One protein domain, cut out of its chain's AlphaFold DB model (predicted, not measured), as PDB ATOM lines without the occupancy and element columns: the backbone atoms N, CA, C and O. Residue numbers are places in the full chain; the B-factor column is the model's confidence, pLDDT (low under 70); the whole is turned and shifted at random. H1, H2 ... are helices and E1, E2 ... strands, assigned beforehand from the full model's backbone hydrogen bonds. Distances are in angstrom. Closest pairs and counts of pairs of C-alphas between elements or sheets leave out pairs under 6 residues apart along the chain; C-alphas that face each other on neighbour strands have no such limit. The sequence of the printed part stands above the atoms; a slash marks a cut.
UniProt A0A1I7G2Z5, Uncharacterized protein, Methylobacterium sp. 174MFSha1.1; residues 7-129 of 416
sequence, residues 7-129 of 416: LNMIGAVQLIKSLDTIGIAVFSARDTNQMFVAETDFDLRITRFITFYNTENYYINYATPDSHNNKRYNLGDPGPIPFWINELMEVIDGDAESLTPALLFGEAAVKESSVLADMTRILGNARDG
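AT A GLANCE: This is residues 7 to 129 of the 416 residues of an uncharacterized protein of Methylobacterium sp. 174MFSha1.1 (UniProt A0A1I7G2Z5). A strongly twisted sheet of six strands, E1 to E6, makes one end of the domain, and the hairpin E7 and E8 lies in the middle, partly face to face with that sheet and with its strands crossed over it. On the other side of the hairpin H3 packs on E7, and the short helices H1 and H2 pack on H3 at the far end from the large sheet. The printed part has 123 residues with eight named strands followed by three named helices, E1 to E8 and then H1 to H3; the neighbour strands are antiparallel in both sheets, the large sheet is branched at E1, and the class is mixed, helices and strands. The whole is compact, with a radius of gyration of the C-alphas of 14.1 A and spans of 43 by 32 by 25 A.

IN THESE COORDINATES: Begin in the branched sheet: find C-alpha 7 at (466.808, 321.114, 296.433), where E1, residues 7 to 14, begins; it runs 19.8 A to C-alpha 14 and bends by 57 degrees at residue 10. Look next for E2 at residues 24 to 28, 13.4 A long, E3 at residues 35 to 40, 16.5 A, and E4 at residues 46 to 52, 15.2 A. Two short strands complete this sheet, E5 at residues 59 to 61, 6.4 A, and E6 at residues 72 to 74, 6.8 A. Find C-alpha 80 at (456.344, 315.263, 294.523), where E7, residues 80 to 85, begins and runs 15.9 A; E8, residues 88 to 93, runs 16.7 A. H1 is residues 100 to 105, 8.6 A, and H2 is residues 107 to 112, 8.9 A. H3, residues 114 to 127, is the longest helix, 20.0 A, and ends with C-alpha 127 at (450.564, 309.132, 281.327).

HOW THE PARTS SIT: Start at E1, which has three neighbours: E2 lies on one side of it, beside residues 7 to 13, and E5 and E6 lie on the other side, beside residues 11 to 14 and 7 to 8. Look at N 10 and O 26, 2.9 A, for E1 and E2; at N 12 and O 61, 2.9 A, for E1 and E5; and at N 7 and O 73, 2.9 A, for E1 and E6. E1, E2, E3 and E4 form a meander, each strand the antiparallel neighbour of the one before, with N 27 and O 36 at 2.8 A and N 37 and O 50 at 2.9 A. The hairpin E7 and E8 has N 83 and O 90 at 2.9 A. The two sheets form a sandwich, two sheets face to face, with best planes 37 degrees apart and strands at 45 degrees to each other; the closest C-alphas of E2 and E7 are those of Ala 25 and Pro 82, 6.1 A apart. The closest C-alphas of E7 and H3 are those of Phe 83 and Val 115, 7.5 A. H3 touches H1 with residues 116 to 120 alone, Pro 101 and Leu 116 having the closest C-alphas, 6.2 A, at a shallow tilt of 20 degrees, opposite ways. H2 and H3 touch only at the corner, closest at the C-alphas of Val 110 and Leu 116, 5.0 A. H1 and H2 only just touch, and only at the corner, with 3 pairs of C-alphas within 8 A, the closest being Ala 102 and Val 110, 6.0 A. In H1, H2 and H3 every O i to N i+4 pair is within hydrogen-bond range. H1, H2 and H3 are not on the branched sheet.

THE WHOLE: The two C-alphas farthest apart are those of Asp 31 and Ala 108, 43.4 A. The printed part, residues 7 to 129, has no cut, and no link is long. The mean pLDDT of the printed part is 91.0, and no printed residue is under 70.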
ATOM      1  N   LEU A   7     467.401 320.528 295.220       93.12
ATOM      2  CA  LEU A   7     466.808 321.114 296.433       93.12
ATOM      3  C   LEU A   7     466.161 320.034 297.312       93.12
ATOM      4  O   LEU A   7     465.848 318.948 296.836       93.12
ATOM      5  N   ASN A   8     465.950 320.335 298.593       93.38
ATOM      6  CA  ASN A   8     465.256 319.443 299.522       93.38
ATOM      7  C   ASN A   8     463.791 319.846 299.636       93.38
ATOM      8  O   ASN A   8     463.519 321.038 299.792       93.38
ATOM      9  N   MET A   9     462.867 318.885 299.629       93.06
ATOM     10  CA  MET A   9     461.487 319.163 300.036       93.06
ATOM     11  C   MET A   9     461.463 319.438 301.545       93.06
ATOM     12  O   MET A   9     462.006 318.661 302.330       93.06
ATOM     13  N   ILE A  10     460.869 320.565 301.931       91.88
ATOM     14  CA  ILE A  10     460.774 321.006 303.332       91.88
ATOM     15  C   ILE A  10     459.333 321.046 303.843       91.88
ATOM     16  O   ILE A  10     459.113 321.102 305.046       91.88
ATOM     17  N   GLY A  11     458.352 321.044 302.943       92.94
ATOM     18  CA  GLY A  11     456.947 321.199 303.287       92.94
ATOM     19  C   GLY A  11     456.069 321.252 302.050       92.94
ATOM     20  O   GLY A  11     456.532 321.038 300.927       92.94
ATOM     21  N   ALA A  12     454.803 321.583 302.255       94.69
ATOM     22  CA  ALA A  12     453.866 321.867 301.182       94.69
ATOM     23  C   ALA A  12     452.943 323.029 301.548       94.69
ATOM     24  O   ALA A  12     452.562 323.201 302.706       94.69
ATOM     25  N   VAL A  13     452.572 323.820 300.545       93.19
ATOM     26  CA  VAL A  13     451.502 324.808 300.676       93.19
ATOM     27  C   VAL A  13     450.167 324.074 300.694       93.19
ATOM     28  O   VAL A  13     449.862 323.328 299.761       93.19
ATOM     29  N   GLN A  14     449.371 324.335 301.729       90.31
ATOM     30  CA  GLN A  14     447.973 323.925 301.818       90.31
ATOM     31  C   GLN A  14     447.104 325.183 301.746       90.31
ATOM     32  O   GLN A  14     447.197 326.056 302.610       90.31
ATOM     33  N   LEU A  15     446.262 325.291 300.717       81.25
ATOM     34  CA  LEU A  15     445.448 326.494 300.509       81.25
ATOM     35  C   LEU A  15     444.375 326.670 301.594       81.25
ATOM     36  O   LEU A  15     444.097 327.793 302.003       81.25
ATOM     37  N   ILE A  16     443.788 325.568 302.077       83.56
ATOM     38  CA  ILE A  16     442.756 325.573 303.122       83.56
ATOM     39  C   ILE A  16     443.094 324.491 304.149       83.56
ATOM     40  O   ILE A  16     443.076 323.309 303.828       83.56
ATOM     41  N   LYS A  17     443.402 324.898 305.387       79.12
ATOM     42  CA  LYS A  17     443.950 324.013 306.432       79.12
ATOM     43  C   LYS A  17     443.011 322.875 306.855       79.12
ATOM     44  O   LYS A  17     443.478 321.809 307.228       79.12
ATOM     45  N   SER A  18     441.703 323.115 306.827       79.62
ATOM     46  CA  SER A  18     440.678 322.195 307.343       79.62
ATOM     47  C   SER A  18     440.011 321.343 306.263       79.62
ATOM     48  O   SER A  18     438.940 320.796 306.508       79.62
ATOM     49  N   LEU A  19     440.562 321.310 305.047       85.44
ATOM     50  CA  LEU A  19     439.998 320.548 303.939       85.44
ATOM     51  C   LEU A  19     441.052 319.643 303.318       85.44
ATOM     52  O   LEU A  19     442.211 320.034 303.145       85.44
ATOM     53  N   ASP A  20     440.590 318.468 302.911       88.94
ATOM     54  CA  ASP A  20     441.313 317.588 302.011       88.94
ATOM     55  C   ASP A  20     441.548 318.331 300.689       88.94
ATOM     56  O   ASP A  20     440.633 318.895 300.080       88.94
ATOM     57  N   THR A  21     442.807 318.395 300.260       92.12
ATOM     58  CA  THR A  21     443.221 319.202 299.107       92.12
ATOM     59  C   THR A  21     444.519 318.681 298.502       92.12
ATOM     60  O   THR A  21     445.253 317.937 299.146       92.12
ATOM     61  N   ILE A  22     444.815 319.067 297.262       93.75
ATOM     62  CA  ILE A  22     446.117 318.840 296.628       93.75
ATOM     63  C   ILE A  22     446.957 320.101 296.829       93.75
ATOM     64  O   ILE A  22     446.514 321.212 296.536       93.75
ATOM     65  N   GLY A  23     448.162 319.926 297.357       93.38
ATOM     66  CA  GLY A  23     449.089 321.004 297.668       93.38
ATOM     67  C   GLY A  23     450.148 321.241 296.611       93.38
ATOM     68  O   GLY A  23     450.226 320.575 295.581       93.38
ATOM     69  N   ILE A  24     451.035 322.179 296.933       94.50
ATOM     70  CA  ILE A  24     452.235 322.467 296.147       94.50
ATOM     71  C   ILE A  24     453.452 322.214 297.028       94.50
ATOM     72  O   ILE A  24     453.576 322.806 298.100       94.50
ATOM     73  N   ALA A  25     454.359 321.344 296.582       95.12
ATOM     74  CA  ALA A  25     455.589 321.060 297.311       95.12
ATOM     75  C   ALA A  25     456.486 322.305 297.390       95.12
ATOM     76  O   ALA A  25     456.714 323.000 296.395       95.12
ATOM     77  N   VAL A  26     457.017 322.558 298.586       94.62
ATOM     78  CA  VAL A  26     457.950 323.646 298.869       94.62
ATOM     79  C   VAL A  26     459.329 323.063 299.116       94.62
ATOM     80  O   VAL A  26     459.510 322.132 299.905       94.62
ATOM     81  N   PHE A  27     460.314 323.654 298.455       94.31
ATOM     82  CA  PHE A  27     461.701 323.232 298.494       94.31
ATOM     83  C   PHE A  27     462.594 324.317 299.087       94.31
ATOM     84  O   PHE A  27     462.317 325.508 298.953       94.31
ATOM     85  N   SER A  28     463.710 323.913 299.685       91.81
ATOM     86  CA  SER A  28     464.775 324.822 300.109       91.81
ATOM     87  C   SER A  28     466.151 324.242 299.794       91.81
ATOM     88  O   SER A  28     466.340 323.026 299.695       91.81
ATOM     89  N   ALA A  29     467.130 325.128 299.611       85.38
ATOM     90  CA  ALA A  29     468.530 324.727 299.599       85.38
ATOM     91  C   ALA A  29     469.074 324.734 301.028       85.38
ATOM     92  O   ALA A  29     468.688 325.581 301.837       85.38
ATOM     93  N   ARG A  30     470.020 323.829 301.308       74.44
ATOM     94  CA  ARG A  30     470.739 323.811 302.588       74.44
ATOM     95  C   ARG A  30     471.271 325.203 302.925       74.44
ATOM     96  O   ARG A  30     471.808 325.883 302.051       74.44
ATOM     97  N   ASP A  31     471.079 325.592 304.182       75.38
ATOM     98  CA  ASP A  31     471.597 326.831 304.768       75.38
ATOM     99  C   ASP A  31     471.070 328.119 304.105       75.38
ATOM    100  O   ASP A  31     471.725 329.162 304.126       75.38
ATOM    101  N   THR A  32     469.869 328.071 303.509       80.38
ATOM    102  CA  THR A  32     469.199 329.259 302.959       80.38
ATOM    103  C   THR A  32     467.753 329.386 303.427       80.38
ATOM    104  O   THR A  32     467.028 328.401 303.514       80.38
ATOM    105  N   ASN A  33     467.301 330.627 303.626       80.25
ATOM    106  CA  ASN A  33     465.893 330.951 303.900       80.25
ATOM    107  C   ASN A  33     465.068 331.135 302.611       80.25
ATOM    108  O   ASN A  33     463.967 331.679 302.642       80.25
ATOM    109  N   GLN A  34     465.622 330.758 301.455       88.94
ATOM    110  CA  GLN A  34     464.930 330.879 300.177       88.94
ATOM    111  C   GLN A  34     464.083 329.639 299.935       88.94
ATOM    112  O   GLN A  34     464.597 328.521 299.941       88.94
ATOM    113  N   MET A  35     462.800 329.863 299.676       92.06
ATOM    114  CA  MET A  35     461.867 328.815 299.297       92.06
ATOM    115  C   MET A  35     461.713 328.770 297.783       92.06
ATOM    116  O   MET A  35     461.847 329.781 297.088       92.06
ATOM    117  N   PHE A  36     461.426 327.582 297.276       94.00
ATOM    118  CA  PHE A  36     461.214 327.327 295.864       94.00
ATOM    119  C   PHE A  36     460.004 326.421 295.675       94.00
ATOM    120  O   PHE A  36     459.688 325.610 296.542       94.00
ATOM    121  N   VAL A  37     459.369 326.526 294.517       94.81
ATOM    122  CA  VAL A  37     458.377 325.567 294.018       94.81
ATOM    123  C   VAL A  37     458.892 324.956 292.719       94.81
ATOM    124  O   VAL A  37     459.679 325.584 292.001       94.81
ATOM    125  N   ALA A  38     458.490 323.722 292.429       94.38
ATOM    126  CA  ALA A  38     458.866 323.050 291.193       94.38
ATOM    127  C   ALA A  38     457.917 323.435 290.049       94.38
ATOM    128  O   ALA A  38     456.700 323.379 290.186       94.38
ATOM    129  N   GLU A  39     458.495 323.799 288.909       93.62
ATOM    130  CA  GLU A  39     457.845 323.768 287.604       93.62
ATOM    131  C   GLU A  39     458.052 322.365 287.024       93.62
ATOM    132  O   GLU A  39     459.171 321.839 287.077       93.62
ATOM    133  N   THR A  40     456.995 321.750 286.495       93.31
ATOM    134  CA  THR A  40     457.037 320.389 285.950       93.31
ATOM    135  C   THR A  40     456.730 320.351 284.452       93.31
ATOM    136  O   THR A  40     456.125 321.274 283.910       93.31
ATOM    137  N   ASP A  41     457.190 319.308 283.758       90.62
ATOM    138  CA  ASP A  41     456.792 319.017 282.377       90.62
ATOM    139  C   ASP A  41     455.458 318.249 282.310       90.62
ATOM    140  O   ASP A  41     454.784 318.006 283.312       90.62
ATOM    141  N   PHE A  42     455.065 317.853 281.096       90.00
ATOM    142  CA  PHE A  42     453.825 317.114 280.841       90.00
ATOM    143  C   PHE A  42     453.786 315.721 281.480       90.00
ATOM    144  O   PHE A  42     452.696 315.170 281.623       90.00
ATOM    145  N   ASP A  43     454.948 315.174 281.847       90.88
ATOM    146  CA  ASP A  43     455.107 313.887 282.523       90.88
ATOM    147  C   ASP A  43     455.253 314.046 284.046       90.88
ATOM    148  O   ASP A  43     455.519 313.059 284.736       90.88
ATOM    149  N   LEU A  44     455.038 315.268 284.557       94.31
ATOM    150  CA  LEU A  44     455.152 315.670 285.960       94.31
ATOM    151  C   LEU A  44     456.581 315.576 286.514       94.31
ATOM    152  O   LEU A  44     456.770 315.456 287.724       94.31
ATOM    153  N   ARG A  45     457.605 315.673 285.657       95.25
ATOM    154  CA  ARG A  45     459.013 315.744 286.072       95.25
ATOM    155  C   ARG A  45     459.451 317.179 286.274       95.25
ATOM    156  O   ARG A  45     459.033 318.068 285.543       95.25
ATOM    157  N   ILE A  46     460.334 317.412 287.235       96.06
ATOM    158  CA  ILE A  46     460.801 318.753 287.585       96.06
ATOM    159  C   ILE A  46     461.665 319.317 286.451       96.06
ATOM    160  O   ILE A  46     462.757 318.826 286.184       96.06
ATOM    161  N   THR A  47     461.227 320.395 285.809       93.88
ATOM    162  CA  THR A  47     462.006 321.092 284.769       93.88
ATOM    163  C   THR A  47     462.799 322.258 285.334       93.88
ATOM    164  O   THR A  47     463.867 322.605 284.816       93.88
ATOM    165  N   ARG A  48     462.298 322.871 286.413       94.56
ATOM    166  CA  ARG A  48     462.920 324.034 287.044       94.56
ATOM    167  C   ARG A  48     462.427 324.228 288.473       94.56
ATOM    168  O   ARG A  48     461.284 323.943 288.791       94.56
ATOM    169  N   PHE A  49     463.269 324.826 289.311       93.94
ATOM    170  CA  PHE A  49     462.846 325.394 290.590       93.94
ATOM    171  C   PHE A  49     462.684 326.913 290.471       93.94
ATOM    172  O   PHE A  49     463.600 327.619 290.037       93.94
ATOM    173  N   ILE A  50     461.507 327.418 290.833       93.50
ATOM    174  CA  ILE A  50     461.152 328.839 290.797       93.50
ATOM    175  C   ILE A  50     461.166 329.370 292.224       93.50
ATOM    176  O   ILE A  50     460.595 328.749 293.116       93.50
ATOM    177  N   THR A  51     461.814 330.513 292.450       92.44
ATOM    178  CA  THR A  51     461.807 331.155 293.767       92.44
ATOM    179  C   THR A  51     460.378 331.489 294.185       92.44
ATOM    180  O   THR A  51     459.655 332.156 293.447       92.44
ATOM    181  N   PHE A  52     459.999 331.046 295.377       92.00
ATOM    182  CA  PHE A  52     458.696 331.273 295.976       92.00
ATOM    183  C   PHE A  52     458.838 332.268 297.126       92.00
ATOM    184  O   PHE A  52     459.393 331.963 298.182       92.00
ATOM    185  N   TYR A  53     458.341 333.479 296.901       88.81
ATOM    186  CA  TYR A  53     458.196 334.486 297.942       88.81
ATOM    187  C   TYR A  53     456.776 334.350 298.485       88.81
ATOM    188  O   TYR A  53     455.829 334.675 297.777       88.81
ATOM    189  N   ASN A  54     456.617 333.836 299.708       87.12
ATOM    190  CA  ASN A  54     455.307 333.644 300.340       87.12
ATOM    191  C   ASN A  54     454.686 334.989 300.780       87.12
ATOM    192  O   ASN A  54     454.448 335.222 301.961       87.12
ATOM    193  N   THR A  55     454.485 335.912 299.837       87.31
ATOM    194  CA  THR A  55     454.008 337.282 300.084       87.31
ATOM    195  C   THR A  55     452.564 337.328 300.568       87.31
ATOM    196  O   THR A  55     452.176 338.272 301.246       87.31
ATOM    197  N   GLU A  56     451.778 336.307 300.234       84.25
ATOM    198  CA  GLU A  56     450.362 336.194 300.593       84.25
ATOM    199  C   GLU A  56     450.141 335.409 301.896       84.25
ATOM    200  O   GLU A  56     449.003 335.170 302.285       84.25
ATOM    201  N   ASN A  57     451.221 335.043 302.603       85.00
ATOM    202  CA  ASN A  57     451.185 334.299 303.866       85.00
ATOM    203  C   ASN A  57     450.395 332.981 303.783       85.00
ATOM    204  O   ASN A  57     449.680 332.615 304.717       85.00
ATOM    205  N   TYR A  58     450.553 332.245 302.680       87.50
ATOM    206  CA  TYR A  58     450.025 330.892 302.554       87.50
ATOM    207  C   TYR A  58     450.508 330.009 303.708       87.50
ATOM    208  O   TYR A  58     451.670 330.091 304.127       87.50
ATOM    209  N   TYR A  59     449.629 329.133 304.195       88.50
ATOM    210  CA  TYR A  59     449.986 328.158 305.217       88.50
ATOM    211  C   TYR A  59     450.888 327.076 304.613       88.50
ATOM    212  O   TYR A  59     450.506 326.372 303.677       88.50
ATOM    213  N   ILE A  60     452.097 326.955 305.162       89.94
ATOM    214  CA  ILE A  60     453.054 325.912 304.795       89.94
ATOM    215  C   ILE A  60     453.026 324.857 305.894       89.94
ATOM    216  O   ILE A  60     453.395 325.128 307.039       89.94
ATOM    217  N   ASN A  61     452.588 323.655 305.538       90.81
ATOM    218  CA  ASN A  61     452.679 322.497 306.406       90.81
ATOM    219  C   ASN A  61     454.069 321.863 306.238       90.81
ATOM    220  O   ASN A  61     454.425 321.405 305.152       90.81
ATOM    221  N   TYR A  62     454.862 321.874 307.311       90.44
ATOM    222  CA  TYR A  62     456.211 321.295 307.346       90.44
ATOM    223  C   TYR A  62     456.216 319.828 307.811       90.44
ATOM    224  O   TYR A  62     457.266 319.187 307.802       90.44
ATOM    225  N   ALA A  63     455.060 319.283 308.209       88.06
ATOM    226  CA  ALA A  63     454.905 317.885 308.602       88.06
ATOM    227  C   ALA A  63     454.831 316.990 307.354       88.06
ATOM    228  O   ALA A  63     453.772 316.505 306.968       88.06
ATOM    229  N   THR A  64     455.976 316.827 306.697       87.06
ATOM    230  CA  THR A  64     456.126 315.938 305.539       87.06
ATOM    231  C   THR A  64     456.253 314.478 305.982       87.06
ATOM    232  O   THR A  64     456.892 314.224 307.006       87.06
ATOM    233  N   PRO A  65     455.703 313.509 305.223       90.88
ATOM    234  CA  PRO A  65     455.930 312.089 305.479       90.88
ATOM    235  C   PRO A  65     457.420 311.750 305.515       90.88
ATOM    236  O   PRO A  65     458.194 312.281 304.716       90.88
ATOM    237  N   ASP A  66     457.822 310.812 306.376       86.56
ATOM    238  CA  ASP A  66     459.233 310.439 306.570       86.56
ATOM    239  C   ASP A  66     459.936 310.017 305.269       86.56
ATOM    240  O   ASP A  66     461.122 310.280 305.082       86.56
ATOM    241  N   SER A  67     459.195 309.422 304.331       87.44
ATOM    242  CA  SER A  67     459.694 309.025 303.007       87.44
ATOM    243  C   SER A  67     460.108 310.205 302.115       87.44
ATOM    244  O   SER A  67     460.867 310.022 301.161       87.44
ATOM    245  N   HIS A  68     459.621 311.413 302.409       88.19
ATOM    246  CA  HIS A  68     459.820 312.626 301.610       88.19
ATOM    247  C   HIS A  68     460.476 313.767 302.400       88.19
ATOM    248  O   HIS A  68     460.971 314.725 301.801       88.19
ATOM    249  N   ASN A  69     460.544 313.649 303.726       82.12
ATOM    250  CA  ASN A  69     461.171 314.624 304.603       82.12
ATOM    251  C   ASN A  69     462.670 314.776 304.287       82.12
ATOM    252  O   ASN A  69     463.437 313.814 304.335       82.12
ATOM    253  N   ASN A  70     463.104 315.993 303.934       78.81
ATOM    254  CA  ASN A  70     464.473 316.310 303.509       78.81
ATOM    255  C   ASN A  70     465.009 315.470 302.327       78.81
ATOM    256  O   ASN A  70     466.221 315.479 302.067       78.81
ATOM    257  N   LYS A  71     464.131 314.784 301.577       90.56
ATOM    258  CA  LYS A  71     464.489 314.089 300.334       90.56
ATOM    259  C   LYS A  71     464.981 315.120 299.316       90.56
ATOM    260  O   LYS A  71     464.408 316.203 299.171       90.56
ATOM    261  N   ARG A  72     466.086 314.791 298.644       92.25
ATOM    262  CA  ARG A  72     466.691 315.616 297.590       92.25
ATOM    263  C   ARG A  72     465.988 315.356 296.267       92.25
ATOM    264  O   ARG A  72     465.864 314.202 295.879       92.25
ATOM    265  N   TYR A  73     465.629 316.430 295.577       94.50
ATOM    266  CA  TYR A  73     465.037 316.416 294.244       94.50
ATOM    267  C   TYR A  73     465.914 317.193 293.276       94.50
ATOM    268  O   TYR A  73     466.364 318.300 293.591       94.50
ATOM    269  N   ASN A  74     466.132 316.618 292.102       94.75
ATOM    270  CA  ASN A  74     466.891 317.191 291.004       94.75
ATOM    271  C   ASN A  74     465.987 317.579 289.831       94.75
ATOM    272  O   ASN A  74     464.845 317.137 289.717       94.75
ATOM    273  N   LEU A  75     466.523 318.384 288.912       93.94
ATOM    274  CA  LEU A  75     465.892 318.572 287.605       93.94
ATOM    275  C   LEU A  75     465.836 317.225 286.865       93.94
ATOM    276  O   LEU A  75     466.863 316.569 286.701       93.94
ATOM    277  N   GLY A  76     464.648 316.847 286.404       92.62
ATOM    278  CA  GLY A  76     464.341 315.579 285.748       92.62
ATOM    279  C   GLY A  76     463.726 314.520 286.665       92.62
ATOM    280  O   GLY A  76     463.148 313.566 286.140       92.62
ATOM    281  N   ASP A  77     463.803 314.693 287.989       95.81
ATOM    282  CA  ASP A  77     463.171 313.786 288.956       95.81
ATOM    283  C   ASP A  77     461.637 313.936 288.908       95.81
ATOM    284  O   ASP A  77     461.139 315.012 288.549       95.81
ATOM    285  N   PRO A  78     460.865 312.888 289.257       95.62
ATOM    286  CA  PRO A  78     459.420 313.012 289.407       95.62
ATOM    287  C   PRO A  78     459.083 314.065 290.467       95.62
ATOM    288  O   PRO A  78     459.648 314.085 291.561       95.62
ATOM    289  N   GLY A  79     458.180 314.979 290.118       95.31
ATOM    290  CA  GLY A  79     457.734 316.031 291.020       95.31
ATOM    291  C   GLY A  79     456.880 315.444 292.143       95.31
ATOM    292  O   GLY A  79     455.915 314.746 291.837       95.31
ATOM    293  N   PRO A  80     457.179 315.721 293.423       96.06
ATOM    294  CA  PRO A  80     456.344 315.263 294.523       96.06
ATOM    295  C   PRO A  80     455.022 316.034 294.523       96.06
ATOM    296  O   PRO A  80     455.011 317.268 294.477       96.06
ATOM    297  N   ILE A  81     453.910 315.307 294.607       96.00
ATOM    298  CA  ILE A  81     452.556 315.857 294.636       96.00
ATOM    299  C   ILE A  81     451.982 315.646 296.041       96.00
ATOM    300  O   ILE A  81     451.493 314.557 296.354       96.00
ATOM    301  N   PRO A  82     452.074 316.655 296.923       95.88
ATOM    302  CA  PRO A  82     451.508 316.566 298.258       95.88
ATOM    303  C   PRO A  82     449.985 316.686 298.212       95.88
ATOM    304  O   PRO A  82     449.439 317.448 297.413       95.88
ATOM    305  N   PHE A  83     449.292 315.978 299.091       94.81
ATOM    306  CA  PHE A  83     447.847 316.085 299.265       94.81
ATOM    307  C   PHE A  83     447.448 315.769 300.707       94.81
ATOM    308  O   PHE A  83     448.234 315.201 301.460       94.81
ATOM    309  N   TRP A  84     446.236 316.158 301.091       93.81
ATOM    310  CA  TRP A  84     445.668 315.871 302.405       93.81
ATOM    311  C   TRP A  84     444.447 314.983 302.277       93.81
ATOM    312  O   TRP A  84     443.582 315.241 301.437       93.81
ATOM    313  N   ILE A  85     444.394 313.962 303.128       91.00
ATOM    314  CA  ILE A  85     443.230 313.108 303.329       91.00
ATOM    315  C   ILE A  85     443.042 312.869 304.824       91.00
ATOM    316  O   ILE A  85     443.984 312.470 305.510       91.00
ATOM    317  N   ASN A  86     441.842 313.130 305.345       88.44
ATOM    318  CA  ASN A  86     441.554 313.042 306.781       88.44
ATOM    319  C   ASN A  86     442.571 313.828 307.636       88.44
ATOM    320  O   ASN A  86     443.074 313.322 308.637       88.44
ATOM    321  N   GLU A  87     442.909 315.048 307.203       85.25
ATOM    322  CA  GLU A  87     443.882 315.951 307.851       85.25
ATOM    323  C   GLU A  87     445.351 315.474 307.857       85.25
ATOM    324  O   GLU A  87     446.231 316.196 308.337       85.25
ATOM    325  N   LEU A  88     445.658 314.313 307.274       89.81
ATOM    326  CA  LEU A  88     447.022 313.796 307.156       89.81
ATOM    327  C   LEU A  88     447.629 314.163 305.805       89.81
ATOM    328  O   LEU A  88     446.991 314.017 304.764       89.81
ATOM    329  N   MET A  89     448.870 314.655 305.837       92.12
ATOM    330  CA  MET A  89     449.636 314.958 304.634       92.12
ATOM    331  C   MET A  89     450.231 313.673 304.066       92.12
ATOM    332  O   MET A  89     450.985 312.990 304.749       92.12
ATOM    333  N   GLU A  90     449.971 313.421 302.794       94.62
ATOM    334  CA  GLU A  90     450.536 312.332 302.009       94.62
ATOM    335  C   GLU A  90     451.236 312.898 300.769       94.62
ATOM    336  O   GLU A  90     451.003 314.043 300.366       94.62
ATOM    337  N   VAL A  91     452.138 312.123 300.165       95.12
ATOM    338  CA  VAL A  91     452.864 312.535 298.955       95.12
ATOM    339  C   VAL A  91     452.930 311.375 297.971       95.12
ATOM    340  O   VAL A  91     453.340 310.274 298.332       95.12
ATOM    341  N   ILE A  92     452.553 311.639 296.719       95.19
ATOM    342  CA  ILE A  92     452.751 310.722 295.593       95.19
ATOM    343  C   ILE A  92     453.732 311.362 294.608       95.19
ATOM    344  O   ILE A  92     453.595 312.536 294.263       95.19
ATOM    345  N   ASP A  93     454.726 310.597 294.162       95.00
ATOM    346  CA  ASP A  93     455.675 311.031 293.134       95.00
ATOM    347  C   ASP A  93     454.972 311.102 291.760       95.00
ATOM    348  O   ASP A  93     454.144 310.259 291.412       95.00
ATOM    349  N   GLY A  94     455.281 312.123 290.958       93.19
ATOM    350  CA  GLY A  94     454.597 312.389 289.688       93.19
ATOM    351  C   GLY A  94     454.763 311.309 288.612       93.19
ATOM    352  O   GLY A  94     453.991 311.290 287.654       93.19
ATOM    353  N   ASP A  95     455.731 310.398 288.746       93.19
ATOM    354  CA  ASP A  95     455.899 309.227 287.875       93.19
ATOM    355  C   ASP A  95     455.025 308.027 288.253       93.19
ATOM    356  O   ASP A  95     454.995 307.048 287.507       93.19
ATOM    357  N   ALA A  96     454.261 308.120 289.343       93.56
ATOM    358  CA  ALA A  96     453.323 307.090 289.747       93.56
ATOM    359  C   ALA A  96     452.262 306.795 288.670       93.56
ATOM    360  O   ALA A  96     451.828 307.665 287.905       93.56
ATOM    361  N   GLU A  97     451.808 305.543 288.646       93.19
ATOM    362  CA  GLU A  97     450.707 305.099 287.791       93.19
ATOM    363  C   GLU A  97     449.371 305.662 288.285       93.19
ATOM    364  O   GLU A  97     449.181 305.883 289.485       93.19
ATOM    365  N   SER A  98     448.396 305.815 287.386       92.88
ATOM    366  CA  SER A  98     447.056 306.313 287.737       92.88
ATOM    367  C   SER A  98     446.332 305.437 288.766       92.88
ATOM    368  O   SER A  98     445.508 305.936 289.521       92.88
ATOM    369  N   LEU A  99     446.670 304.147 288.844       93.88
ATOM    370  CA  LEU A  99     446.106 303.198 289.808       93.88
ATOM    371  C   LEU A  99     446.702 303.325 291.221       93.88
ATOM    372  O   LEU A  99     446.157 302.754 292.165       93.88
ATOM    373  N   THR A 100     447.796 304.072 291.393       94.12
ATOM    374  CA  THR A 100     448.526 304.175 292.669       94.12
ATOM    375  C   THR A 100     447.648 304.647 293.839       94.12
ATOM    376  O   THR A 100     447.694 304.000 294.886       94.12
ATOM    377  N   PRO A 101     446.783 305.678 293.705       93.62
ATOM    378  CA  PRO A 101     445.871 306.068 294.783       93.62
ATOM    379  C   PRO A 101     444.933 304.936 295.228       93.62
ATOM    380  O   PRO A 101     444.719 304.747 296.423       93.62
ATOM    381  N   ALA A 102     444.416 304.133 294.291       93.31
ATOM    382  CA  ALA A 102     443.544 303.001 294.614       93.31
ATOM    383  C   ALA A 102     444.303 301.863 295.311       93.31
ATOM    384  O   ALA A 102     443.752 301.221 296.202       93.31
ATOM    385  N   LEU A 103     445.567 301.633 294.941       94.00
ATOM    386  CA  LEU A 103     446.420 300.630 295.585       94.00
ATOM    387  C   LEU A 103     446.780 301.006 297.028       94.00
ATOM    388  O   LEU A 103     446.865 300.122 297.876       94.00
ATOM    389  N   LEU A 104     446.987 302.296 297.304       91.88
ATOM    390  CA  LEU A 104     447.385 302.782 298.627       91.88
ATOM    391  C   LEU A 104     446.197 302.965 299.584       91.88
ATOM    392  O   LEU A 104     446.312 302.631 300.759       91.88
ATOM    393  N   PHE A 105     445.060 303.470 299.092       92.38
ATOM    394  CA  PHE A 105     443.920 303.871 299.933       92.38
ATOM    395  C   PHE A 105     442.650 303.033 299.708       92.38
ATOM    396  O   PHE A 105     441.680 303.166 300.451       92.38
ATOM    397  N   GLY A 106     442.648 302.144 298.711       92.88
ATOM    398  CA  GLY A 106     441.506 301.313 298.329       92.88
ATOM    399  C   GLY A 106     440.574 301.978 297.308       92.88
ATOM    400  O   GLY A 106     440.390 303.195 297.284       92.88
ATOM    401  N   GLU A 107     439.931 301.169 296.460       91.19
ATOM    402  CA  GLU A 107     439.037 301.669 295.400       91.19
ATOM    403  C   GLU A 107     437.823 302.448 295.925       91.19
ATOM    404  O   GLU A 107     437.356 303.378 295.266       91.19
ATOM    405  N   ALA A 108     437.292 302.069 297.092       90.25
ATOM    406  CA  ALA A 108     436.164 302.765 297.707       90.25
ATOM    407  C   ALA A 108     436.544 304.206 298.083       90.25
ATOM    408  O   ALA A 108     435.839 305.142 297.710       90.25
ATOM    409  N   ALA A 109     437.716 304.395 298.700       89.12
ATOM    410  CA  ALA A 109     438.204 305.712 299.096       89.12
ATOM    411  C   ALA A 109     438.434 306.634 297.891       89.12
ATOM    412  O   ALA A 109     438.115 307.817 297.957       89.12
ATOM    413  N   VAL A 110     438.921 306.103 296.762       91.06
ATOM    414  CA  VAL A 110     439.092 306.892 295.526       91.06
ATOM    415  C   VAL A 110     437.755 307.377 294.960       91.06
ATOM    416  O   VAL A 110     437.692 308.464 294.394       91.06
ATOM    417  N   LYS A 111     436.678 306.594 295.104       88.69
ATOM    418  CA  LYS A 111     435.336 306.983 294.638       88.69
ATOM    419  C   LYS A 111     434.673 308.013 295.553       88.69
ATOM    420  O   LYS A 111     433.883 308.820 295.072       88.69
ATOM    421  N   GLU A 112     434.973 307.966 296.847       90.06
ATOM    422  CA  GLU A 112     434.364 308.833 297.862       90.06
ATOM    423  C   GLU A 112     435.136 310.148 298.062       90.06
ATOM    424  O   GLU A 112     434.524 311.191 298.289       90.06
ATOM    425  N   SER A 113     436.467 310.131 297.932       92.50
ATOM    426  CA  SER A 113     437.331 311.308 298.086       92.50
ATOM    427  C   SER A 113     437.577 312.013 296.753       92.50
ATOM    428  O   SER A 113     438.221 311.475 295.846       92.50
ATOM    429  N   SER A 114     437.143 313.272 296.654       91.44
ATOM    430  CA  SER A 114     437.407 314.124 295.487       91.44
ATOM    431  C   SER A 114     438.903 314.326 295.234       91.44
ATOM    432  O   SER A 114     439.325 314.356 294.081       91.44
ATOM    433  N   VAL A 115     439.715 314.398 296.292       93.44
ATOM    434  CA  VAL A 115     441.173 314.567 296.203       93.44
ATOM    435  C   VAL A 115     441.833 313.359 295.558       93.44
ATOM    436  O   VAL A 115     442.640 313.518 294.645       93.44
ATOM    437  N   LEU A 116     441.476 312.146 295.988       94.44
ATOM    438  CA  LEU A 116     442.032 310.920 295.413       94.44
ATOM    439  C   LEU A 116     441.559 310.704 293.970       94.44
ATOM    440  O   LEU A 116     442.342 310.259 293.123       94.44
ATOM    441  N   ALA A 117     440.306 311.055 293.670       92.75
ATOM    442  CA  ALA A 117     439.787 311.051 292.307       92.75
ATOM    443  C   ALA A 117     440.554 312.037 291.404       92.75
ATOM    444  O   ALA A 117     440.965 311.678 290.296       92.75
ATOM    445  N   ASP A 118     440.811 313.258 291.880       93.38
ATOM    446  CA  ASP A 118     441.593 314.253 291.146       93.38
ATOM    447  C   ASP A 118     443.060 313.848 290.992       93.38
ATOM    448  O   ASP A 118     443.620 314.021 289.909       93.38
ATOM    449  N   MET A 119     443.665 313.239 292.011       94.38
ATOM    450  CA  MET A 119     445.026 312.704 291.935       94.38
ATOM    451  C   MET A 119     445.138 311.621 290.856       94.38
ATOM    452  O   MET A 119     446.004 311.688 289.983       94.38
ATOM    453  N   THR A 120     444.199 310.671 290.857       93.62
ATOM    454  CA  THR A 120     444.079 309.616 289.835       93.62
ATOM    455  C   THR A 120     443.985 310.221 288.434       93.62
ATOM    456  O   THR A 120     444.671 309.786 287.505       93.62
ATOM    457  N   ARG A 121     443.175 311.276 288.279       93.50
ATOM    458  CA  ARG A 121     442.998 312.000 287.017       93.50
ATOM    459  C   ARG A 121     444.257 312.752 286.582       93.50
ATOM    460  O   ARG A 121     444.568 312.740 285.395       93.50
ATOM    461  N   ILE A 122     444.972 313.411 287.495       93.75
ATOM    462  CA  ILE A 122     446.217 314.138 287.194       93.75
ATOM    463  C   ILE A 122     447.289 313.168 286.691       93.75
ATOM    464  O   ILE A 122     447.855 313.393 285.619       93.75
ATOM    465  N   LEU A 123     447.509 312.065 287.412       94.88
ATOM    466  CA  LEU A 123     448.474 311.033 287.028       94.88
ATOM    467  C   LEU A 123     448.086 310.381 285.694       94.88
ATOM    468  O   LEU A 123     448.908 310.303 284.783       94.88
ATOM    469  N   GLY A 124     446.812 310.004 285.527       93.50
ATOM    470  CA  GLY A 124     446.300 309.447 284.271       93.50
ATOM    471  C   GLY A 124     446.485 310.392 283.083       93.50
ATOM    472  O   GLY A 124     447.016 309.996 282.051       93.50
ATOM    473  N   ASN A 125     446.156 311.676 283.244       92.69
ATOM    474  CA  ASN A 125     446.343 312.684 282.199       92.69
ATOM    475  C   ASN A 125     447.811 312.863 281.792       92.69
ATOM    476  O   ASN A 125     448.091 313.096 280.610       92.69
ATOM    477  N   ALA A 126     448.746 312.778 282.742       91.19
ATOM    478  CA  ALA A 126     450.171 312.822 282.438       91.19
ATOM    479  C   ALA A 126     450.586 311.607 281.593       91.19
ATOM    480  O   ALA A 126     451.139 311.779 280.506       91.19
ATOM    481  N   ARG A 127     450.220 310.390 282.019       90.81
ATOM    482  CA  ARG A 127     450.564 309.132 281.327       90.81
ATOM    483  C   ARG A 127     449.909 309.006 279.948       90.81
ATOM    484  O   ARG A 127     450.563 308.603 278.990       90.81
ATOM    485  N   ASP A 128     448.669 309.462 279.806       89.44
ATOM    486  CA  ASP A 128     447.937 309.446 278.536       89.44
ATOM    487  C   ASP A 128     448.372 310.567 277.577       89.44
ATOM    488  O   ASP A 128     447.816 310.707 276.480       89.44
ATOM    489  N   GLY A 129     449.327 311.419 277.969       84.81
ATOM    490  CA  GLY A 129     449.816 312.546 277.175       84.81
ATOM    491  C   GLY A 129     448.785 313.665 276.979       84.81
ATOM    492  O   GLY A 129     448.883 314.433 276.015       84.81
TER     493      GLY A 129